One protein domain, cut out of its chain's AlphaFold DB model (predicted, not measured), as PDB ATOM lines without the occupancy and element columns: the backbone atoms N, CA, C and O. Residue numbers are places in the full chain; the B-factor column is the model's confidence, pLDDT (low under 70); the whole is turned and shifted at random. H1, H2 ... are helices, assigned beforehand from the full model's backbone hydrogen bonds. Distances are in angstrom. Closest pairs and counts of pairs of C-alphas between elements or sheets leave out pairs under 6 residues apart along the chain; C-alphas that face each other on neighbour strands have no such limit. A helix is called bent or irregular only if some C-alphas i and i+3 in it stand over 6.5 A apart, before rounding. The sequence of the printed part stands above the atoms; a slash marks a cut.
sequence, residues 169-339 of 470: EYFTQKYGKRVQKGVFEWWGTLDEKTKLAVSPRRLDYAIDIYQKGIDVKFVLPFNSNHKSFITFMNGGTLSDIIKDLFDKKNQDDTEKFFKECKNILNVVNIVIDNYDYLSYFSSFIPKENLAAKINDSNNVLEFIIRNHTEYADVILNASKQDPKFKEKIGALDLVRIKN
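AT A GLANCE: This is residues 169 to 339 of the 470 residues of the protein "AAA_5 domain-containing protein" of Proteobacteria bacterium (UniProt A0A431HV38). What is the overall shape? It is a long row of mostly short helices set at crossing angles, from a broad end made of H1 to H4 with the loop of residues 212 to 225, through H5 to H10, to the other end at H11 to H13. H7 lies near the middle of the row. What is it made of? The printed part has 171 residues with thirteen named helices, H1 to H13 in chain order, and no named strand, and its class is all helix. It is loose, with a radius of gyration of the C-alphas of 19.4 A, and elongated, spanning 60 by 33 by 27 A.

HOW THE PARTS SIT: What stands around the longest helix? H1, residues 169 to 188, touches H4, residues 226 to 235, with residues 179 to 186 alone, at a steep tilt of 55 degrees, opposite ways; the closest C-alphas, of Gly 182 and Phe 232, are 4.9 A apart. H2, residues 192 to 197, is close to H1 but not clearly touching, its Lys 195 C-alpha 7.1 A from that of Trp 187, the closest pair. H3, residues 200 to 211, and H1 are near each other, with 20 pairs of C-alphas within 10 A. What follows H4? H5, residues 238 to 248, touches H4 only at the corner, closest at C-alphas 235 and 241, 5.0 A. H6, residues 251 to 260, and H4 only just touch, only at their ends, with 3 pairs within 8 A, closest at C-alphas 228 and 260, 7.0 A. H7, residues 264 to 271, and H5 only just touch, with 3 pairs, closest at C-alphas 239 and 270, 6.8 A. How does the row end? H8, residues 275 to 284, touches H10, residues 298 to 306, closest at C-alphas 275 and 299, 5.9 A. H9, residues 287 to 291, touches H11, residues 312 to 321, closest at C-alphas 291 and 314, 6.3 A. H12, residues 323 to 328, and H11 only just touch, only at the corner, with 3 pairs, closest at C-alphas 319 and 325, 5.8 A, while H13, residues 330 to 337, touches no helix. Are the helix backbones whole? Every O i to N i+4 pair is within hydrogen-bond range in H2 to H7 and H9 to H11, against 13 of 16 in H1, 4 of 6 in H8, 1 of 2 in H12 and 1 of 4 in H13, which has 2 of 5 O i to N i+3 pairs within range.

IN THESE COORDINATES: Where are the anchors? H1 begins at C-alpha 169 (104.307, -15.811, 61.851), and H13 ends at C-alpha 337 (109.026, 36.709, 64.284). Which helices are long or irregular? H3 measures 16.8 A, H1 16.6 A and H5 15.3 A from first to last C-alpha. H1 is irregular, C-alphas 174 and 177 being 9.2 A apart, with a kink of 129 degrees near residue 177, and H8 is irregular, C-alphas 280 and 283 being 7.2 A apart.

THE WHOLE: How large is it, and is it cut? The two C-alphas farthest apart, of Lys 212 and Ala 331, are 60.9 A apart, and the printed part has no cut. Which link is long, and where is confidence low? The link from H3 to H4 is long, with 14 residues. The mean pLDDT of the printed part is 79.6, with 35 residues under 70, among them 318 to 339.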
ATOM      1  N   GLU A 169     105.073 -14.620  62.205       86.50
ATOM      2  CA  GLU A 169     104.307 -15.811  61.851       86.50
ATOM      3  C   GLU A 169     103.579 -16.398  63.067       86.50
ATOM      4  O   GLU A 169     102.364 -16.584  63.017       86.50
ATOM      5  N   TYR A 170     104.288 -16.601  64.185       88.69
ATOM      6  CA  TYR A 170     103.708 -17.169  65.408       88.69
ATOM      7  C   TYR A 170     102.558 -16.315  65.954       88.69
ATOM      8  O   TYR A 170     101.457 -16.817  66.182       88.69
ATOM      9  N   PHE A 171     102.785 -15.009  66.137       92.00
ATOM     10  CA  PHE A 171     101.760 -14.125  66.699       92.00
ATOM     11  C   PHE A 171     100.585 -13.929  65.730       92.00
ATOM     12  O   PHE A 171      99.444 -13.822  66.180       92.00
ATOM     13  N   THR A 172     100.830 -13.934  64.414       92.50
ATOM     14  CA  THR A 172      99.757 -13.862  63.409       92.50
ATOM     15  C   THR A 172      98.893 -15.116  63.429       92.50
ATOM     16  O   THR A 172      97.671 -14.998  63.409       92.50
ATOM     17  N   GLN A 173      99.503 -16.303  63.498       90.94
ATOM     18  CA  GLN A 173      98.770 -17.570  63.557       90.94
ATOM     19  C   GLN A 173      97.969 -17.707  64.859       90.94
ATOM     20  O   GLN A 173      96.811 -18.113  64.812       90.94
ATOM     21  N   LYS A 174      98.552 -17.339  66.010       93.44
ATOM     22  CA  LYS A 174      97.904 -17.507  67.322       93.44
ATOM     23  C   LYS A 174      96.826 -16.457  67.611       93.44
ATOM     24  O   LYS A 174      95.775 -16.799  68.143       93.44
ATOM     25  N   TYR A 175      97.065 -15.189  67.267       92.88
ATOM     26  CA  TYR A 175      96.207 -14.071  67.690       92.88
ATOM     27  C   TYR A 175      95.560 -13.288  66.546       92.88
ATOM     28  O   TYR A 175      94.734 -12.405  66.782       92.88
ATOM     29  N   GLY A 176      95.920 -13.595  65.302       90.81
ATOM     30  CA  GLY A 176      95.470 -12.865  64.127       90.81
ATOM     31  C   GLY A 176      96.269 -11.585  63.864       90.81
ATOM     32  O   GLY A 176      96.874 -10.973  64.747       90.81
ATOM     33  N   LYS A 177      96.230 -11.144  62.602       89.19
ATOM     34  CA  LYS A 177      97.047 -10.035  62.079       89.19
ATOM     35  C   LYS A 177      96.833  -8.701  62.806       89.19
ATOM     36  O   LYS A 177      97.770  -7.926  62.942       89.19
ATOM     37  N   ARG A 178      95.611  -8.411  63.276       85.06
ATOM     38  CA  ARG A 178      95.310  -7.155  63.992       85.06
ATOM     39  C   ARG A 178      96.031  -7.089  65.336       85.06
ATOM     40  O   ARG A 178      96.715  -6.108  65.604       85.06
ATOM     41  N   VAL A 179      95.881  -8.132  66.155       87.62
ATOM     42  CA  VAL A 179      96.522  -8.207  67.475       87.62
ATOM     43  C   VAL A 179      98.034  -8.227  67.310       87.62
ATOM     44  O   VAL A 179      98.723  -7.453  67.966       87.62
ATOM     45  N   GLN A 180      98.536  -9.047  66.381       90.25
ATOM     46  CA  GLN A 180      99.962  -9.125  66.081       90.25
ATOM     47  C   GLN A 180     100.552  -7.749  65.737       90.25
ATOM     48  O   GLN A 180     101.560  -7.370  66.326       90.25
ATOM     49  N   LYS A 181      99.924  -6.971  64.850       88.44
ATOM     50  CA  LYS A 181     100.426  -5.633  64.504       88.44
ATOM     51  C   LYS A 181     100.489  -4.696  65.709       88.44
ATOM     52  O   LYS A 181     101.535  -4.100  65.953       88.44
ATOM     53  N   GLY A 182      99.405  -4.610  66.485       88.19
ATOM     54  CA  GLY A 182      99.338  -3.721  67.648       88.19
ATOM     55  C   GLY A 182     100.411  -4.040  68.692       88.19
ATOM     56  O   GLY A 182     101.115  -3.147  69.161       88.19
ATOM     57  N   VAL A 183     100.611  -5.323  69.013       89.12
ATOM     58  CA  VAL A 183     101.621  -5.719  70.010       89.12
ATOM     59  C   VAL A 183     103.055  -5.592  69.503       89.12
ATOM     60  O   VAL A 183     103.944  -5.307  70.303       89.12
ATOM     61  N   PHE A 184     103.298  -5.768  68.199       91.56
ATOM     62  CA  PHE A 184     104.625  -5.574  67.603       91.56
ATOM     63  C   PHE A 184     105.043  -4.112  67.659       91.56
ATOM     64  O   PHE A 184     106.163  -3.806  68.067       91.56
ATOM     65  N   GLU A 185     104.133  -3.212  67.295       87.94
ATOM     66  CA  GLU A 185     104.381  -1.779  67.383       87.94
ATOM     67  C   GLU A 185     104.583  -1.347  68.834       87.94
ATOM     68  O   GLU A 185     105.585  -0.695  69.131       87.94
ATOM     69  N   TRP A 186     103.717  -1.790  69.755       90.19
ATOM     70  CA  TRP A 186     103.884  -1.521  71.183       90.19
ATOM     71  C   TRP A 186     105.244  -2.000  71.703       90.19
ATOM     72  O   TRP A 186     105.972  -1.225  72.324       90.19
ATOM     73  N   TRP A 187     105.628  -3.246  71.416       92.12
ATOM     74  CA  TRP A 187     106.906  -3.806  71.863       92.12
ATOM     75  C   TRP A 187     108.100  -3.058  71.249       92.12
ATOM     76  O   TRP A 187     109.115  -2.847  71.914       92.12
ATOM     77  N   GLY A 188     107.954  -2.573  70.012       89.19
ATOM     78  CA  GLY A 188     108.916  -1.696  69.347       89.19
ATOM     79  C   GLY A 188     109.084  -0.325  70.011       89.19
ATOM     80  O   GLY A 188     110.153   0.274  69.887       89.19
ATOM     81  N   THR A 189     108.084   0.166  70.756       85.81
ATOM     82  CA  THR A 189     108.187   1.432  71.513       85.81
ATOM     83  C   THR A 189     108.982   1.317  72.814       85.81
ATOM     84  O   THR A 189     109.332   2.337  73.408       85.81
ATOM     85  N   LEU A 190     109.259   0.096  73.280       87.75
ATOM     86  CA  LEU A 190     109.970  -0.131  74.533       87.75
ATOM     87  C   LEU A 190     111.474   0.132  74.373       87.75
ATOM     88  O   LEU A 190     112.078  -0.194  73.353       87.75
ATOM     89  N   ASP A 191     112.094   0.676  75.417       85.94
ATOM     90  CA  ASP A 191     113.552   0.738  75.532       85.94
ATOM     91  C   ASP A 191     114.157  -0.667  75.697       85.94
ATOM     92  O   ASP A 191     113.496  -1.588  76.181       85.94
ATOM     93  N   GLU A 192     115.432  -0.835  75.334       83.00
ATOM     94  CA  GLU A 192     116.111  -2.141  75.339       83.00
ATOM     95  C   GLU A 192     116.088  -2.832  76.712       83.00
ATOM     96  O   GLU A 192     115.836  -4.036  76.806       83.00
ATOM     97  N   LYS A 193     116.250  -2.071  77.804       84.06
ATOM     98  CA  LYS A 193     116.181  -2.612  79.169       84.06
ATOM     99  C   LYS A 193     114.794  -3.179  79.472       84.06
ATOM    100  O   LYS A 193     114.675  -4.240  80.084       84.06
ATOM    101  N   THR A 194     113.743  -2.491  79.039       86.88
ATOM    102  CA  THR A 194     112.364  -2.948  79.212       86.88
ATOM    103  C   THR A 194     112.023  -4.108  78.274       86.88
ATOM    104  O   THR A 194     111.369  -5.049  78.720       86.88
ATOM    105  N   LYS A 195     112.516  -4.126  77.026       88.50
ATOM    106  CA  LYS A 195     112.358  -5.280  76.121       88.50
ATOM    107  C   LYS A 195     112.930  -6.556  76.726       88.50
ATOM    108  O   LYS A 195     112.259  -7.579  76.694       88.50
ATOM    109  N   LEU A 196     114.108  -6.491  77.351       84.69
ATOM    110  CA  LEU A 196     114.705  -7.645  78.035       84.69
ATOM    111  C   LEU A 196     113.835  -8.178  79.189       84.69
ATOM    112  O   LEU A 196     113.853  -9.377  79.468       84.69
ATOM    113  N   ALA A 197     113.055  -7.312  79.846       86.94
ATOM    114  CA  ALA A 197     112.089  -7.706  80.874       86.94
ATOM    115  C   ALA A 197     110.754  -8.216  80.287       86.94
ATOM    116  O   ALA A 197     110.043  -8.989  80.935       86.94
ATOM    117  N   VAL A 198     110.417  -7.814  79.059       91.25
ATOM    118  CA  VAL A 198     109.227  -8.238  78.306       91.25
ATOM    119  C   VAL A 198     109.650  -9.149  77.155       91.25
ATOM    120  O   VAL A 198     109.567  -8.795  75.978       91.25
ATOM    121  N   SER A 199     110.105 -10.354  77.500       91.19
ATOM    122  CA  SER A 199     110.474 -11.359  76.500       91.19
ATOM    123  C   SER A 199     109.306 -11.741  75.586       91.19
ATOM    124  O   SER A 199     108.150 -11.581  75.985       91.19
ATOM    125  N   PRO A 200     109.564 -12.312  74.392       92.25
ATOM    126  CA  PRO A 200     108.488 -12.760  73.506       92.25
ATOM    127  C   PRO A 200     107.503 -13.706  74.211       92.25
ATOM    128  O   PRO A 200     106.294 -13.545  74.081       92.25
ATOM    129  N   ARG A 201     108.001 -14.612  75.068       92.56
ATOM    130  CA  ARG A 201     107.162 -15.452  75.947       92.56
ATOM    131  C   ARG A 201     106.326 -14.638  76.941       92.56
ATOM    132  O   ARG A 201     105.178 -14.972  77.206       92.56
ATOM    133  N   ARG A 202     106.898 -13.591  77.538       93.94
ATOM    134  CA  ARG A 202     106.169 -12.731  78.480       93.94
ATOM    135  C   ARG A 202     105.059 -11.950  77.778       93.94
ATOM    136  O   ARG A 202     103.977 -11.816  78.342       93.94
ATOM    137  N   LEU A 203     105.334 -11.463  76.570       94.62
ATOM    138  CA  LEU A 203     104.348 -10.810  75.717       94.62
ATOM    139  C   LEU A 203     103.222 -11.775  75.332       94.62
ATOM    140  O   LEU A 203     102.059 -11.411  75.441       94.62
ATOM    141  N   ASP A 204     103.564 -13.013  74.972       94.75
ATOM    142  CA  ASP A 204     102.598 -14.081  74.697       94.75
ATOM    143  C   ASP A 204     101.622 -14.270  75.874       94.75
ATOM    144  O   ASP A 204     100.409 -14.160  75.708       94.75
ATOM    145  N   TYR A 205     102.138 -14.400  77.102       95.38
ATOM    146  CA  TYR A 205     101.293 -14.469  78.300       95.38
ATOM    147  C   TYR A 205     100.444 -13.217  78.528       95.38
ATOM    148  O   TYR A 205      99.313 -13.335  78.994       95.38
ATOM    149  N   ALA A 206     100.969 -12.024  78.236       95.50
ATOM    150  CA  ALA A 206     100.221 -10.783  78.417       95.50
ATOM    151  C   ALA A 206      98.998 -10.724  77.491       95.50
ATOM    152  O   ALA A 206      97.927 -10.308  77.930       95.50
ATOM    153  N   ILE A 207      99.132 -11.195  76.247       94.44
ATOM    154  CA  ILE A 207      98.019 -11.273  75.294       94.44
ATOM    155  C   ILE A 207      96.989 -12.313  75.751       94.44
ATOM    156  O   ILE A 207      95.801 -11.996  75.812       94.44
ATOM    157  N   ASP A 208      97.428 -13.513  76.145       93.88
ATOM    158  CA  ASP A 208      96.535 -14.574  76.640       93.88
ATOM    159  C   ASP A 208      95.734 -14.124  77.882       93.88
ATOM    160  O   ASP A 208      94.540 -14.403  78.012       93.88
ATOM    161  N   ILE A 209      96.380 -13.417  78.815       92.75
ATOM    162  CA  ILE A 209      95.761 -12.869  80.035       92.75
ATOM    163  C   ILE A 209      94.768 -11.755  79.695       92.75
ATOM    164  O   ILE A 209      93.651 -11.753  80.215       92.75
ATOM    165  N   TYR A 210      95.138 -10.866  78.772       91.88
ATOM    166  CA  TYR A 210      94.261  -9.810  78.278       91.88
ATOM    167  C   TYR A 210      92.975 -10.369  77.659       91.88
ATOM    168  O   TYR A 210      91.878  -9.929  78.000       91.88
ATOM    169  N   GLN A 211      93.087 -11.382  76.794       87.62
ATOM    170  CA  GLN A 211      91.932 -12.019  76.148       87.62
ATOM    171  C   GLN A 211      90.994 -12.717  77.142       87.62
ATOM    172  O   GLN A 211      89.804 -12.862  76.871       87.62
ATOM    173  N   LYS A 212      91.506 -13.107  78.314       89.81
ATOM    174  CA  LYS A 212      90.715 -13.661  79.424       89.81
ATOM    175  C   LYS A 212      90.074 -12.586  80.311       89.81
ATOM    176  O   LYS A 212      89.465 -12.930  81.320       89.81
ATOM    177  N   GLY A 213      90.218 -11.303  79.972       84.12
ATOM    178  CA  GLY A 213      89.690 -10.182  80.754       84.12
ATOM    179  C   GLY A 213      90.440  -9.931  82.065       84.12
ATOM    180  O   GLY A 213      89.926  -9.244  82.945       84.12
ATOM    181  N   ILE A 214      91.639 -10.496  82.220       87.94
ATOM    182  CA  ILE A 214      92.472 -10.313  83.407       87.94
ATOM    183  C   ILE A 214      93.411  -9.124  83.170       87.94
ATOM    184  O   ILE A 214      93.960  -8.940  82.084       87.94
ATOM    185  N   ASP A 215      93.608  -8.313  84.209       88.00
ATOM    186  CA  ASP A 215      94.464  -7.130  84.151       88.00
ATOM    187  C   ASP A 215      95.931  -7.509  83.858       88.00
ATOM    188  O   ASP A 215      96.585  -8.246  84.602       88.00
ATOM    189  N   VAL A 216      96.469  -6.969  82.766       92.19
ATOM    190  CA  VAL A 216      97.822  -7.264  82.275       92.19
ATOM    191  C   VAL A 216      98.934  -6.773  83.199       92.19
ATOM    192  O   VAL A 216     100.066  -7.244  83.071       92.19
ATOM    193  N   LYS A 217      98.643  -5.892  84.170       90.88
ATOM    194  CA  LYS A 217      99.626  -5.443  85.172       90.88
ATOM    195  C   LYS A 217     100.192  -6.586  86.023       90.88
ATOM    196  O   LYS A 217     101.255  -6.438  86.612       90.88
ATOM    197  N   PHE A 218      99.480  -7.714  86.109       90.06
ATOM    198  CA  PHE A 218      99.935  -8.903  86.837       90.06
ATOM    199  C   PHE A 218     100.946  -9.742  86.048       90.06
ATOM    200  O   PHE A 218     101.576 -10.641  86.601       90.06
ATOM    201  N   VAL A 219     101.109  -9.460  84.754       92.06
ATOM    202  CA  VAL A 219     102.031 -10.177  83.869       92.06
ATOM    203  C   VAL A 219     103.168  -9.270  83.446       92.06
ATOM    204  O   VAL A 219     104.328  -9.679  83.509       92.06
ATOM    205  N   LEU A 220     102.836  -8.060  83.005       93.31
ATOM    206  CA  LEU A 220     103.785  -7.095  82.483       93.31
ATOM    207  C   LEU A 220     104.524  -6.363  83.619       93.31
ATOM    208  O   LEU A 220     103.891  -5.949  84.591       93.31
ATOM    209  N   PRO A 221     105.849  -6.160  83.502       89.50
ATOM    210  CA  PRO A 221     106.617  -5.341  84.436       89.50
ATOM    211  C   PRO A 221     106.036  -3.928  84.591       89.50
ATOM    212  O   PRO A 221     105.573  -3.329  83.624       89.50
ATOM    213  N   PHE A 222     106.131  -3.339  85.786       82.12
ATOM    214  CA  PHE A 222     105.592  -1.995  86.044       82.12
ATOM    215  C   PHE A 222     106.130  -0.937  85.065       82.12
ATOM    216  O   PHE A 222     105.393  -0.077  84.584       82.12
ATOM    217  N   ASN A 223     107.413  -1.040  84.713       83.44
ATOM    218  CA  ASN A 223     108.083  -0.120  83.807       83.44
ATOM    219  C   ASN A 223     107.730  -0.329  82.326       83.44
ATOM    220  O   ASN A 223     108.211   0.455  81.517       83.44
ATOM    221  N   SER A 224     106.931  -1.327  81.927       84.31
ATOM    222  CA  SER A 224     106.591  -1.551  80.510       84.31
ATOM    223  C   SER A 224     105.406  -0.732  80.004       84.31
ATOM    224  O   SER A 224     105.110  -0.798  78.819       84.31
ATOM    225  N   ASN A 225     104.766   0.068  80.863       82.25
ATOM    226  CA  ASN A 225     103.542   0.805  80.548       82.25
ATOM    227  C   ASN A 225     102.406  -0.119  80.052       82.25
ATOM    228  O   ASN A 225     102.086  -0.220  78.870       82.25
ATOM    229  N   HIS A 226     101.760  -0.788  81.006       87.06
ATOM    230  CA  HIS A 226     100.630  -1.683  80.754       87.06
ATOM    231  C   HIS A 226      99.394  -0.976  80.166       87.06
ATOM    232  O   HIS A 226      98.583  -1.622  79.509       87.06
ATOM    233  N   LYS A 227      99.230   0.337  80.376       82.19
ATOM    234  CA  LYS A 227      98.092   1.086  79.826       82.19
ATOM    235  C   LYS A 227      98.227   1.279  78.324       82.19
ATOM    236  O   LYS A 227      97.272   1.004  77.604       82.19
ATOM    237  N   SER A 228      99.414   1.665  77.847       81.94
ATOM    238  CA  SER A 228      99.648   1.762  76.405       81.94
ATOM    239  C   SER A 228      99.462   0.405  75.732       81.94
ATOM    240  O   SER A 228      98.828   0.353  74.686       81.94
ATOM    241  N   PHE A 229      99.884  -0.699  76.363       88.44
ATOM    242  CA  PHE A 229      99.613  -2.051  75.856       88.44
ATOM    243  C   PHE A 229      98.116  -2.279  75.598       88.44
ATOM    244  O   PHE A 229      97.738  -2.703  74.509       88.44
ATOM    245  N   ILE A 230      97.254  -1.946  76.567       85.19
ATOM    246  CA  ILE A 230      95.792  -2.063  76.426       85.19
ATOM    247  C   ILE A 230      95.280  -1.181  75.276       85.19
ATOM    248  O   ILE A 230      94.425  -1.615  74.503       85.19
ATOM    249  N   THR A 231      95.817   0.032  75.122       81.56
ATOM    250  CA  THR A 231      95.468   0.923  74.006       81.56
ATOM    251  C   THR A 231      95.808   0.297  72.653       81.56
ATOM    252  O   THR A 231      94.955   0.304  71.774       81.56
ATOM    253  N   PHE A 232      96.986  -0.311  72.485       83.25
ATOM    254  CA  PHE A 232      97.358  -1.031  71.254       83.25
ATOM    255  C   PHE A 232      96.505  -2.281  71.016       83.25
ATOM    256  O   PHE A 232      96.103  -2.557  69.886       83.25
ATOM    257  N   MET A 233      96.149  -3.007  72.075       82.81
ATOM    258  CA  MET A 233      95.259  -4.165  71.966       82.81
ATOM    259  C   MET A 233      93.847  -3.786  71.495       82.81
ATOM    260  O   MET A 233      93.256  -4.505  70.688       82.81
ATOM    261  N   ASN A 234      93.310  -2.656  71.963       77.19
ATOM    262  CA  ASN A 234      91.983  -2.169  71.573       77.19
ATOM    263  C   ASN A 234      91.992  -1.421  70.235       77.19
ATOM    264  O   ASN A 234      91.154  -1.679  69.368       77.19
ATOM    265  N   GLY A 235      92.941  -0.503  70.066       66.38
ATOM    266  CA  GLY A 235      93.023   0.432  68.948       66.38
ATOM    267  C   GLY A 235      93.637  -0.152  67.679       66.38
ATOM    268  O   GLY A 235      93.337   0.345  66.605       66.38
ATOM    269  N   GLY A 236      94.413  -1.239  67.758       69.50
ATOM    270  CA  GLY A 236      95.146  -1.771  66.605       69.50
ATOM    271  C   GLY A 236      96.528  -1.131  66.473       69.50
ATOM    272  O   GLY A 236      97.293  -1.120  67.437       69.50
ATOM    273  N   THR A 237      96.878  -0.655  65.277       72.56
ATOM    274  CA  THR A 237      98.170   0.017  65.046       72.56
ATOM    275  C   THR A 237      98.209   1.400  65.698       72.56
ATOM    276  O   THR A 237      97.177   1.992  66.008       72.56
ATOM    277  N   LEU A 238      99.402   1.961  65.863       75.44
ATOM    278  CA  LEU A 238      99.626   3.333  66.288       75.44
ATOM    279  C   LEU A 238      98.881   4.307  65.372       75.44
ATOM    280  O   LEU A 238      98.261   5.243  65.858       75.44
ATOM    281  N   SER A 239      98.870   4.048  64.064       78.88
ATOM    282  CA  SER A 239      98.105   4.836  63.096       78.88
ATOM    283  C   SER A 239      96.595   4.748  63.329       78.88
ATOM    284  O   SER A 239      95.913   5.765  63.224       78.88
ATOM    285  N   ASP A 240      96.074   3.569  63.678       79.00
ATOM    286  CA  ASP A 240      94.654   3.388  64.004       79.00
ATOM    287  C   ASP A 240      94.284   4.108  65.308       79.00
ATOM    288  O   ASP A 240      93.238   4.747  65.377       79.00
ATOM    289  N   ILE A 241      95.163   4.071  66.318       78.44
ATOM    290  CA  ILE A 241      94.983   4.813  67.575       78.44
ATOM    291  C   ILE A 241      94.975   6.318  67.313       78.44
ATOM    292  O   ILE A 241      94.084   7.016  67.786       78.44
ATOM    293  N   ILE A 242      95.957   6.832  66.566       85.50
ATOM    294  CA  ILE A 242      96.044   8.260  66.236       85.50
ATOM    295  C   ILE A 242      94.816   8.699  65.444       85.50
ATOM    296  O   ILE A 242      94.250   9.750  65.733       85.50
ATOM    297  N   LYS A 243      94.356   7.869  64.504       86.94
ATOM    298  CA  LYS A 243      93.111   8.108  63.783       86.94
ATOM    299  C   LYS A 243      91.901   8.138  64.722       86.94
ATOM    300  O   LYS A 243      91.131   9.081  64.656       86.94
ATOM    301  N   ASP A 244      91.749   7.166  65.617       84.56
ATOM    302  CA  ASP A 244      90.626   7.109  66.566       84.56
ATOM    303  C   ASP A 244      90.617   8.305  67.534       84.56
ATOM    304  O   ASP A 244      89.569   8.907  67.767       84.56
ATOM    305  N   LEU A 245      91.787   8.703  68.048       86.94
ATOM    306  CA  LEU A 245      91.939   9.903  68.877       86.94
ATOM    307  C   LEU A 245      91.567  11.171  68.100       86.94
ATOM    308  O   LEU A 245      90.864  12.035  68.629       86.94
ATOM    309  N   PHE A 246      91.999  11.268  66.842       89.69
ATOM    310  CA  PHE A 246      91.666  12.389  65.969       89.69
ATOM    311  C   PHE A 246      90.174  12.431  65.617       89.69
ATOM    312  O   PHE A 246      89.570  13.499  65.665       89.69
ATOM    313  N   ASP A 247      89.565  11.285  65.311       88.25
ATOM    314  CA  ASP A 247      88.152  11.174  64.943       88.25
ATOM    315  C   ASP A 247      87.245  11.517  66.139       88.25
ATOM    316  O   ASP A 247      86.239  12.211  65.985       88.25
ATOM    317  N   LYS A 248      87.620  11.087  67.354       87.69
ATOM    318  CA  LYS A 248      86.879  11.384  68.595       87.69
ATOM    319  C   LYS A 248      87.119  12.794  69.133       87.69
ATOM    320  O   LYS A 248      86.280  13.302  69.874       87.69
ATOM    321  N   LYS A 249      88.267  13.402  68.815       85.31
ATOM    322  CA  LYS A 249      88.735  14.703  69.330       85.31
ATOM    323  C   LYS A 249      88.682  14.846  70.860       85.31
ATOM    324  O   LYS A 249      88.556  15.961  71.370       85.31
ATOM    325  N   ASN A 250      88.811  13.748  71.607       83.88
ATOM    326  CA  ASN A 250      88.798  13.775  73.070       83.88
ATOM    327  C   ASN A 250      90.155  14.259  73.620       83.88
ATOM    328  O   ASN A 250      91.166  13.567  73.475       83.88
ATOM    329  N   GLN A 251      90.177  15.432  74.263       86.12
ATOM    330  CA  GLN A 251      91.403  16.015  74.822       86.12
ATOM    331  C   GLN A 251      91.986  15.187  75.974       86.12
ATOM    332  O   GLN A 251      93.193  14.957  75.981       86.12
ATOM    333  N   ASP A 252      91.159  14.677  76.890       82.50
ATOM    334  CA  ASP A 252      91.636  13.952  78.076       82.50
ATOM    335  C   ASP A 252      92.329  12.635  77.696       82.50
ATOM    336  O   ASP A 252      93.417  12.313  78.188       82.50
ATOM    337  N   ASP A 253      91.722  11.885  76.773       79.81
ATOM    338  CA  ASP A 253      92.287  10.631  76.264       79.81
ATOM    339  C   ASP A 253      93.586  10.883  75.487       79.81
ATOM    340  O   ASP A 253      94.557  10.132  75.631       79.81
ATOM    341  N   THR A 254      93.627  11.970  74.711       86.25
ATOM    342  CA  THR A 254      94.812  12.365  73.942       86.25
ATOM    343  C   THR A 254      95.956  12.772  74.869       86.25
ATOM    344  O   THR A 254      97.057  12.234  74.751       86.25
ATOM    345  N   GLU A 255      95.717  13.641  75.855       86.94
ATOM    346  CA  GLU A 255      96.736  14.023  76.839       86.94
ATOM    347  C   GLU A 255      97.324  12.816  77.561       86.94
ATOM    348  O   GLU A 255      98.542  12.703  77.729       86.94
ATOM    349  N   LYS A 256      96.451  11.910  78.006       82.38
ATOM    350  CA  LYS A 256      96.856  10.703  78.718       82.38
ATOM    351  C   LYS A 256      97.732   9.811  77.842       82.38
ATOM    352  O   LYS A 256      98.764   9.333  78.313       82.38
ATOM    353  N   PHE A 257      97.365   9.632  76.574       83.75
ATOM    354  CA  PHE A 257      98.158   8.869  75.613       83.75
ATOM    355  C   PHE A 257      99.565   9.459  75.434       83.75
ATOM    356  O   PHE A 257     100.553   8.734  75.569       83.75
ATOM    357  N   PHE A 258      99.677  10.771  75.200       83.69
ATOM    358  CA  PHE A 258     100.972  11.428  74.993       83.69
ATOM    359  C   PHE A 258     101.845  11.450  76.259       83.69
ATOM    360  O   PHE A 258     103.055  11.259  76.152       83.69
ATOM    361  N   LYS A 259     101.256  11.595  77.457       82.75
ATOM    362  CA  LYS A 259     101.983  11.525  78.746       82.75
ATOM    363  C   LYS A 259     102.570  10.141  79.026       82.75
ATOM    364  O   LYS A 259     103.631  10.027  79.633       82.75
ATOM    365  N   GLU A 260     101.870   9.086  78.622       75.62
ATOM    366  CA  GLU A 260     102.281   7.705  78.883       75.62
ATOM    367  C   GLU A 260     103.183   7.146  77.757       75.62
ATOM    368  O   GLU A 260     103.901   6.161  77.954       75.62
ATOM    369  N   CYS A 261     103.207   7.771  76.576       70.94
ATOM    370  CA  CYS A 261     103.982   7.300  75.432       70.94
ATOM    371  C   CYS A 261     105.502   7.393  75.671       70.94
ATOM    372  O   CYS A 261     106.088   8.473  75.680       70.94
ATOM    373  N   LYS A 262     106.168   6.237  75.798       68.69
ATOM    374  CA  LYS A 262     107.630   6.168  75.956       68.69
ATOM    375  C   LYS A 262     108.397   6.608  74.709       68.69
ATOM    376  O   LYS A 262     109.477   7.175  74.833       68.69
ATOM    377  N   ASN A 263     107.863   6.322  73.521       71.94
ATOM    378  CA  ASN A 263     108.513   6.632  72.250       71.94
ATOM    379  C   ASN A 263     107.658   7.596  71.423       71.94
ATOM    380  O   ASN A 263     107.078   7.245  70.394       71.94
ATOM    381  N   ILE A 264     107.598   8.835  71.901       79.88
ATOM    382  CA  ILE A 264     106.862   9.922  71.260       79.88
ATOM    383  C   ILE A 264     107.351  10.223  69.834       79.88
ATOM    384  O   ILE A 264     106.564  10.671  69.008       79.88
ATOM    385  N   LEU A 265     108.613   9.926  69.498       80.19
ATOM    386  CA  LEU A 265     109.157  10.158  68.154       80.19
ATOM    387  C   LEU A 265     108.439   9.324  67.085       80.19
ATOM    388  O   LEU A 265     108.198   9.820  65.986       80.19
ATOM    389  N   ASN A 266     108.037   8.093  67.415       79.12
ATOM    390  CA  ASN A 266     107.253   7.261  66.501       79.12
ATOM    391  C   ASN A 266     105.874   7.873  66.224       79.12
ATOM    392  O   ASN A 266     105.412   7.850  65.088       79.12
ATOM    393  N   VAL A 267     105.243   8.454  67.251       82.75
ATOM    394  CA  VAL A 267     103.960   9.157  67.108       82.75
ATOM    395  C   VAL A 267     104.123  10.395  66.235       82.75
ATOM    396  O   VAL A 267     103.342  10.597  65.308       82.75
ATOM    397  N   VAL A 268     105.163  11.195  66.492       85.50
ATOM    398  CA  VAL A 268     105.464  12.397  65.706       85.50
ATOM    399  C   VAL A 268     105.596  12.045  64.228       85.50
ATOM    400  O   VAL A 268     104.947  12.686  63.414       85.50
ATOM    401  N   ASN A 269     106.339  10.994  63.876       85.00
ATOM    402  CA  ASN A 269     106.512  10.593  62.476       85.00
ATOM    403  C   ASN A 269     105.187  10.265  61.760       85.00
ATOM    404  O   ASN A 269     105.086  10.505  60.567       85.00
ATOM    405  N   ILE A 270     104.169   9.758  62.462       84.88
ATOM    406  CA  ILE A 270     102.845   9.485  61.872       84.88
ATOM    407  C   ILE A 270     102.033  10.776  61.727       84.88
ATOM    408  O   ILE A 270     101.343  10.989  60.734       84.88
ATOM    409  N   VAL A 271     102.096  11.635  62.743       88.12
ATOM    410  CA  VAL A 271     101.313  12.872  62.813       88.12
ATOM    411  C   VAL A 271     101.787  13.899  61.780       88.12
ATOM    412  O   VAL A 271     100.959  14.579  61.185       88.12
ATOM    413  N   ILE A 272     103.097  14.014  61.540       87.12
ATOM    414  CA  ILE A 272     103.667  15.057  60.666       87.12
ATOM    415  C   ILE A 272     103.335  14.878  59.179       87.12
ATOM    416  O   ILE A 272     103.419  15.845  58.417       87.12
ATOM    417  N   ASP A 273     102.949  13.676  58.758       83.62
ATOM    418  CA  ASP A 273     102.612  13.386  57.362       83.62
ATOM    419  C   ASP A 273     101.219  13.911  56.975       83.62
ATOM    420  O   ASP A 273     100.941  14.123  55.794       83.62
ATOM    421  N   ASN A 274     100.358  14.197  57.957       86.19
ATOM    422  CA  ASN A 274      99.020  14.744  57.752       86.19
ATOM    423  C   ASN A 274      98.861  16.077  58.499       86.19
ATOM    424  O   ASN A 274      98.920  16.127  59.726       86.19
ATOM    425  N   TYR A 275      98.618  17.165  57.763       82.81
ATOM    426  CA  TYR A 275      98.515  18.507  58.344       82.81
ATOM    427  C   TYR A 275      97.377  18.640  59.371       82.81
ATOM    428  O   TYR A 275      97.548  19.320  60.383       82.81
ATOM    429  N   ASP A 276      96.243  17.969  59.160       86.31
ATOM    430  CA  ASP A 276      95.112  18.019  60.091       86.31
ATOM    431  C   ASP A 276      95.455  17.325  61.412       86.31
ATOM    432  O   ASP A 276      95.158  17.842  62.492       86.31
ATOM    433  N   TYR A 277      96.150  16.185  61.333       90.50
ATOM    434  CA  TYR A 277      96.672  15.505  62.517       90.50
ATOM    435  C   TYR A 277      97.686  16.393  63.229       90.50
ATOM    436  O   TYR A 277      97.566  16.604  64.433       90.50
ATOM    437  N   LEU A 278      98.652  16.951  62.495       87.94
ATOM    438  CA  LEU A 278      99.655  17.857  63.047       87.94
ATOM    439  C   LEU A 278      99.010  19.031  63.779       87.94
ATOM    440  O   LEU A 278      99.384  19.312  64.913       87.94
ATOM    441  N   SER A 279      98.006  19.663  63.174       85.75
ATOM    442  CA  SER A 279      97.306  20.789  63.781       85.75
ATOM    443  C   SER A 279      96.529  20.416  65.043       85.75
ATOM    444  O   SER A 279      96.390  21.262  65.923       85.75
ATOM    445  N   TYR A 280      95.984  19.201  65.129       90.12
ATOM    446  CA  TYR A 280      95.258  18.747  66.317       90.12
ATOM    447  C   TYR A 280      96.207  18.304  67.437       90.12
ATOM    448  O   TYR A 280      96.009  18.656  68.598       90.12
ATOM    449  N   PHE A 281      97.245  17.536  67.097       91.50
ATOM    450  CA  PHE A 281      98.119  16.908  68.083       91.50
ATOM    451  C   PHE A 281      99.287  17.789  68.539       91.50
ATOM    452  O   PHE A 281      99.921  17.472  69.545       91.50
ATOM    453  N   SER A 282      99.582  18.894  67.846       87.00
ATOM    454  CA  SER A 282     100.741  19.753  68.133       87.00
ATOM    455  C   SER A 282     100.806  20.249  69.574       87.00
ATOM    456  O   SER A 282     101.898  20.371  70.115       87.00
ATOM    457  N   SER A 283      99.661  20.514  70.216       87.69
ATOM    458  CA  SER A 283      99.616  20.984  71.608       87.69
ATOM    459  C   SER A 283     100.023  19.914  72.625       87.69
ATOM    460  O   SER A 283     100.379  20.247  73.751       87.69
ATOM    461  N   PHE A 284      99.978  18.634  72.244       88.12
ATOM    462  CA  PHE A 284     100.352  17.502  73.096       88.12
ATOM    463  C   PHE A 284     101.781  17.006  72.834       88.12
ATOM    464  O   PHE A 284     102.302  16.187  73.593       88.12
ATOM    465  N   ILE A 285     102.424  17.490  71.768       86.81
ATOM    466  CA  ILE A 285     103.781  17.109  71.379       86.81
ATOM    467  C   ILE A 285     104.772  18.158  71.911       86.81
ATOM    468  O   ILE A 285     104.591  19.348  71.653       86.81
ATOM    469  N   PRO A 286     105.859  17.755  72.601       87.06
ATOM    470  CA  PRO A 286     106.929  18.670  72.987       87.06
ATOM    471  C   PRO A 286     107.485  19.426  71.777       87.06
ATOM    472  O   PRO A 286     107.785  18.827  70.738       87.06
ATOM    473  N   LYS A 287     107.653  20.745  71.916       83.62
ATOM    474  CA  LYS A 287     108.050  21.631  70.811       83.62
ATOM    475  C   LYS A 287     109.393  21.232  70.204       83.62
ATOM    476  O   LYS A 287     109.582  21.360  68.997       83.62
ATOM    477  N   GLU A 288     110.300  20.700  71.017       81.31
ATOM    478  CA  GLU A 288     111.623  20.222  70.612       81.31
ATOM    479  C   GLU A 288     111.529  19.055  69.618       81.31
ATOM    480  O   GLU A 288     112.331  18.957  68.688       81.31
ATOM    481  N   ASN A 289     110.514  18.200  69.762       84.81
ATOM    482  CA  ASN A 289     110.331  17.041  68.893       84.81
ATOM    483  C   ASN A 289     109.806  17.449  67.512       84.81
ATOM    484  O   ASN A 289     110.231  16.881  66.507       84.81
ATOM    485  N   LEU A 290     108.916  18.448  67.451       83.06
ATOM    486  CA  LEU A 290     108.485  19.048  66.184       83.06
ATOM    487  C   LEU A 290     109.628  19.837  65.539       83.06
ATOM    488  O   LEU A 290     109.854  19.722  64.336       83.06
ATOM    489  N   ALA A 291     110.406  20.571  66.339       78.44
ATOM    490  CA  ALA A 291     111.572  21.314  65.873       78.44
ATOM    491  C   ALA A 291     112.586  20.418  65.148       78.44
ATOM    492  O   ALA A 291     113.077  20.771  64.077       78.44
ATOM    493  N   ALA A 292     112.849  19.229  65.695       81.94
ATOM    494  CA  ALA A 292     113.748  18.249  65.092       81.94
ATOM    495  C   ALA A 292     113.285  17.762  63.703       81.94
ATOM    496  O   ALA A 292     114.098  17.246  62.942       81.94
ATOM    497  N   LYS A 293     112.000  17.937  63.357       84.19
ATOM    498  CA  LYS A 293     111.383  17.481  62.100       84.19
ATOM    499  C   LYS A 293     111.142  18.572  61.064       84.19
ATOM    500  O   LYS A 293     110.685  18.272  59.966       84.19
ATOM    501  N   ILE A 294     111.525  19.810  61.363       77.12
ATOM    502  CA  ILE A 294     111.404  20.965  60.461       77.12
ATOM    503  C   ILE A 294     112.033  20.715  59.083       77.12
ATOM    504  O   ILE A 294     111.481  21.116  58.060       77.12
ATOM    505  N   ASN A 295     113.202  20.075  59.051       73.75
ATOM    506  CA  ASN A 295     113.916  19.807  57.803       73.75
ATOM    507  C   ASN A 295     113.413  18.554  57.077       73.75
ATOM    508  O   ASN A 295     113.620  18.443  55.869       73.75
ATOM    509  N   ASP A 296     112.739  17.663  57.804       78.06
ATOM    510  CA  ASP A 296     112.263  16.370  57.315       78.06
ATOM    511  C   ASP A 296     110.842  16.464  56.725       78.06
ATOM    512  O   ASP A 296     110.476  15.635  55.896       78.06
ATOM    513  N   SER A 297     110.033  17.455  57.133       80.38
ATOM    514  CA  SER A 297     108.623  17.579  56.729       80.38
ATOM    515  C   SER A 297     108.207  19.020  56.403       80.38
ATOM    516  O   SER A 297     108.267  19.919  57.245       80.38
ATOM    517  N   ASN A 298     107.691  19.225  55.184       77.75
ATOM    518  CA  ASN A 298     107.131  20.511  54.746       77.75
ATOM    519  C   ASN A 298     105.895  20.919  55.563       77.75
ATOM    520  O   ASN A 298     105.718  22.104  55.831       77.75
ATOM    521  N   ASN A 299     105.082  19.955  56.009       80.00
ATOM    522  CA  ASN A 299     103.913  20.229  56.850       80.00
ATOM    523  C   ASN A 299     104.332  20.835  58.195       80.00
ATOM    524  O   ASN A 299     103.705  21.776  58.674       80.00
ATOM    525  N   VAL A 300     105.417  20.323  58.790       82.31
ATOM    526  CA  VAL A 300     105.975  20.838  60.052       82.31
ATOM    527  C   VAL A 300     106.511  22.247  59.874       82.31
ATOM    528  O   VAL A 300     106.218  23.121  60.691       82.31
ATOM    529  N   LEU A 301     107.257  22.481  58.792       75.12
ATOM    530  CA  LEU A 301     107.750  23.809  58.442       75.12
ATOM    531  C   LEU A 301     106.595  24.809  58.309       75.12
ATOM    532  O   LEU A 301     106.607  25.860  58.947       75.12
ATOM    533  N   GLU A 302     105.576  24.462  57.526       73.31
ATOM    534  CA  GLU A 302     104.408  25.311  57.309       73.31
ATOM    535  C   GLU A 302     103.617  25.552  58.604       73.31
ATOM    536  O   GLU A 302     103.210  26.680  58.886       73.31
ATOM    537  N   PHE A 303     103.431  24.520  59.428       79.50
ATOM    538  CA  PHE A 303     102.753  24.633  60.718       79.50
ATOM    539  C   PHE A 303     103.489  25.579  61.674       79.50
ATOM    540  O   PHE A 303     102.864  26.450  62.281       79.50
ATOM    541  N   ILE A 304     104.811  25.448  61.784       75.44
ATOM    542  CA  ILE A 304     105.639  26.289  62.658       75.44
ATOM    543  C   ILE A 304     105.658  27.741  62.172       75.44
ATOM    544  O   ILE A 304     105.574  28.651  62.994       75.44
ATOM    545  N   ILE A 305     105.696  27.978  60.857       68.69
ATOM    546  CA  ILE A 305     105.594  29.329  60.281       68.69
ATOM    547  C   ILE A 305     104.218  29.946  60.581       68.69
ATOM    548  O   ILE A 305     104.123  31.089  61.038       68.69
ATOM    549  N   ARG A 306     103.128  29.191  60.398       67.50
ATOM    550  CA  ARG A 306     101.769  29.673  60.700       67.50
ATOM    551  C   ARG A 306     101.573  29.974  62.191       67.50
ATOM    552  O   ARG A 306     100.906  30.951  62.520       67.50
ATOM    553  N   ASN A 307     102.220  29.215  63.076       69.06
ATOM    554  CA  ASN A 307     102.159  29.376  64.537       69.06
ATOM    555  C   ASN A 307     103.411  30.049  65.127       69.06
ATOM    556  O   ASN A 307     103.787  29.821  66.278       69.06
ATOM    557  N   HIS A 308     104.071  30.902  64.346       65.31
ATOM    558  CA  HIS A 308     105.391  31.444  64.654       65.31
ATOM    559  C   HIS A 308     105.532  32.162  66.004       65.31
ATOM    560  O   HIS A 308     106.627  32.191  66.558       65.31
ATOM    561  N   THR A 309     104.458  32.734  66.554       64.62
ATOM    562  CA  THR A 309     104.481  33.358  67.886       64.62
ATOM    563  C   THR A 309     104.726  32.342  68.997       64.62
ATOM    564  O   THR A 309     105.418  32.643  69.962       64.62
ATOM    565  N   GLU A 310     104.184  31.132  68.861       69.00
ATOM    566  CA  GLU A 310     104.323  30.064  69.853       69.00
ATOM    567  C   GLU A 310     105.663  29.316  69.725       69.00
ATOM    568  O   GLU A 310     106.179  28.776  70.709       69.00
ATOM    569  N   TYR A 311     106.238  29.312  68.520       73.06
ATOM    570  CA  TYR A 311     107.478  28.612  68.171       73.06
ATOM    571  C   TYR A 311     108.665  29.567  67.945       73.06
ATOM    572  O   TYR A 311     109.672  29.173  67.356       73.06
ATOM    573  N   ALA A 312     108.582  30.815  68.417       66.69
ATOM    574  CA  ALA A 312     109.581  31.853  68.148       66.69
ATOM    575  C   ALA A 312     111.011  31.425  68.528       66.69
ATOM    576  O   ALA A 312     111.932  31.564  67.720       66.69
ATOM    577  N   ASP A 313     111.193  30.826  69.709       69.69
ATOM    578  CA  ASP A 313     112.498  30.343  70.179       69.69
ATOM    579  C   ASP A 313     113.061  29.223  69.296       69.69
ATOM    580  O   ASP A 313     114.246  29.222  68.950       69.69
ATOM    581  N   VAL A 314     112.199  28.297  68.868       72.19
ATOM    582  CA  VAL A 314     112.550  27.196  67.960       72.19
ATOM    583  C   VAL A 314     113.024  27.747  66.615       72.19
ATOM    584  O   VAL A 314     114.090  27.366  66.128       72.19
ATOM    585  N   ILE A 315     112.275  28.691  66.042       67.25
ATOM    586  CA  ILE A 315     112.580  29.304  64.745       67.25
ATOM    587  C   ILE A 315     113.892  30.092  64.812       67.25
ATOM    588  O   ILE A 315     114.725  29.995  63.905       67.25
ATOM    589  N   LEU A 316     114.107  30.854  65.888       68.50
ATOM    590  CA  LEU A 316     115.335  31.617  66.105       68.50
ATOM    591  C   LEU A 316     116.558  30.707  66.251       68.50
ATOM    592  O   LEU A 316     117.618  31.032  65.713       68.50
ATOM    593  N   ASN A 317     116.423  29.576  66.946       70.75
ATOM    594  CA  ASN A 317     117.504  28.607  67.114       70.75
ATOM    595  C   ASN A 317     117.817  27.862  65.808       70.75
ATOM    596  O   ASN A 317     118.981  27.826  65.407       70.75
ATOM    597  N   ALA A 318     116.801  27.375  65.088       68.19
ATOM    598  CA  ALA A 318     116.976  26.731  63.784       68.19
ATOM    599  C   ALA A 318     117.627  27.679  62.756       68.19
ATOM    600  O   ALA A 318     118.578  27.309  62.071       68.19
ATOM    601  N   SER A 319     117.215  28.953  62.739       65.44
ATOM    602  CA  SER A 319     117.785  29.993  61.861       65.44
ATOM    603  C   SER A 319     119.247  30.343  62.158       65.44
ATOM    604  O   SER A 319     119.916  30.945  61.314       65.44
ATOM    605  N   LYS A 320     119.747  30.054  63.367       68.00
ATOM    606  CA  LYS A 320     121.166  30.232  63.720       68.00
ATOM    607  C   LYS A 320     122.011  29.039  63.283       68.00
ATOM    608  O   LYS A 320     123.176  29.235  62.956       68.00
ATOM    609  N   GLN A 321     121.435  27.838  63.309       67.75
ATOM    610  CA  GLN A 321     122.137  26.586  63.025       67.75
ATOM    611  C   GLN A 321     122.181  26.254  61.528       67.75
ATOM    612  O   GLN A 321     123.192  25.732  61.067       67.75
ATOM    613  N   ASP A 322     121.138  26.597  60.762       64.94
ATOM    614  CA  ASP A 322     121.063  26.329  59.321       64.94
ATOM    615  C   ASP A 322     120.808  27.623  58.512       64.94
ATOM    616  O   ASP A 322     119.702  28.169  58.520       64.94
ATOM    617  N   PRO A 323     121.808  28.141  57.775       60.84
ATOM    618  CA  PRO A 323     121.644  29.311  56.913       60.84
ATOM    619  C   PRO A 323     120.601  29.123  55.800       60.84
ATOM    620  O   PRO A 323     119.943  30.096  55.438       60.84
ATOM    621  N   LYS A 324     120.403  27.895  55.293       58.78
ATOM    622  CA  LYS A 324     119.403  27.590  54.248       58.78
ATOM    623  C   LYS A 324     117.974  27.645  54.789       58.78
ATOM    624  O   LYS A 324     117.030  27.885  54.040       58.78
ATOM    625  N   PHE A 325     117.802  27.489  56.100       62.75
ATOM    626  CA  PHE A 325     116.511  27.658  56.763       62.75
ATOM    627  C   PHE A 325     115.989  29.101  56.658       62.75
ATOM    628  O   PHE A 325     114.792  29.314  56.462       62.75
ATOM    629  N   LYS A 326     116.888  30.099  56.689       55.78
ATOM    630  CA  LYS A 326     116.526  31.512  56.457       55.78
ATOM    631  C   LYS A 326     115.998  31.762  55.046       55.78
ATOM    632  O   LYS A 326     115.153  32.633  54.873       55.78
ATOM    633  N   GLU A 327     116.495  31.022  54.057       55.34
ATOM    634  CA  GLU A 327     116.011  31.104  52.675       55.34
ATOM    635  C   GLU A 327     114.633  30.443  52.534       55.34
ATOM    636  O   GLU A 327     113.751  31.020  51.903       55.34
ATOM    637  N   LYS A 328     114.409  29.292  53.192       55.38
ATOM    638  CA  LYS A 328     113.123  28.562  53.183       55.38
ATOM    639  C   LYS A 328     111.962  29.313  53.844       55.38
ATOM    640  O   LYS A 328     110.844  29.219  53.356       55.38
ATOM    641  N   ILE A 329     112.205  30.047  54.932       54.19
ATOM    642  CA  ILE A 329     111.177  30.872  55.606       54.19
ATOM    643  C   ILE A 329     110.807  32.117  54.775       54.19
ATOM    644  O   ILE A 329     109.780  32.750  55.009       54.19
ATOM    645  N   GLY A 330     111.623  32.472  53.779       46.00
ATOM    646  CA  GLY A 330     111.504  33.736  53.071       46.00
ATOM    647  C   GLY A 330     111.880  34.918  53.972       46.00
ATOM    648  O   GLY A 330     111.610  34.964  55.173       46.00
ATOM    649  N   ALA A 331     112.496  35.945  53.391       36.09
ATOM    650  CA  ALA A 331     112.884  37.158  54.118       36.09
ATOM    651  C   ALA A 331     111.694  37.918  54.767       36.09
ATOM    652  O   ALA A 331     111.913  38.842  55.550       36.09
ATOM    653  N   LEU A 332     110.449  37.526  54.461       35.16
ATOM    654  CA  LEU A 332     109.203  38.150  54.908       35.16
ATOM    655  C   LEU A 332     108.779  37.773  56.343       35.16
ATOM    656  O   LEU A 332     108.241  38.636  57.036       35.16
ATOM    657  N   ASP A 333     109.067  36.562  56.839       42.03
ATOM    658  CA  ASP A 333     108.562  36.126  58.156       42.03
ATOM    659  C   ASP A 333     109.538  36.357  59.318       42.03
ATOM    660  O   ASP A 333     109.115  36.694  60.422       42.03
ATOM    661  N   LEU A 334     110.856  36.334  59.098       38.09
ATOM    662  CA  LEU A 334     111.836  36.620  60.164       38.09
ATOM    663  C   LEU A 334     111.691  38.032  60.766       38.09
ATOM    664  O   LEU A 334     112.029  38.238  61.933       38.09
ATOM    665  N   VAL A 335     111.173  38.997  59.999       35.94
ATOM    666  CA  VAL A 335     110.874  40.358  60.477       35.94
ATOM    667  C   VAL A 335     109.609  40.389  61.350       35.94
ATOM    668  O   VAL A 335     109.557  41.162  62.304       35.94
ATOM    669  N   ARG A 336     108.613  39.529  61.096       37.16
ATOM    670  CA  ARG A 336     107.437  39.358  61.974       37.16
ATOM    671  C   ARG A 336     107.792  38.615  63.264       37.16
ATOM    672  O   ARG A 336     107.363  39.021  64.337       37.16
ATOM    673  N   ILE A 337     108.644  37.595  63.170       36.84
ATOM    674  CA  ILE A 337     109.026  36.709  64.284       36.84
ATOM    675  C   ILE A 337     109.980  37.393  65.270       36.84
ATOM    676  O   ILE A 337     109.854  37.215  66.477       36.84
ATOM    677  N   LYS A 338     110.894  38.247  64.788       35.81
ATOM    678  CA  LYS A 338     111.796  39.037  65.648       35.81
ATOM    679  C   LYS A 338     111.102  40.140  66.462       35.81
ATOM    680  O   LYS A 338     111.754  40.727  67.320       35.81
ATOM    681  N   ASN A 339     109.828  40.434  66.199       34.38
ATOM    682  CA  ASN A 339     109.103  41.565  66.789       34.38
ATOM    683  C   ASN A 339     108.053  41.165  67.845       34.38
ATOM    684  O   ASN A 339     107.217  41.992  68.208       34.38
TER     685      ASN A 339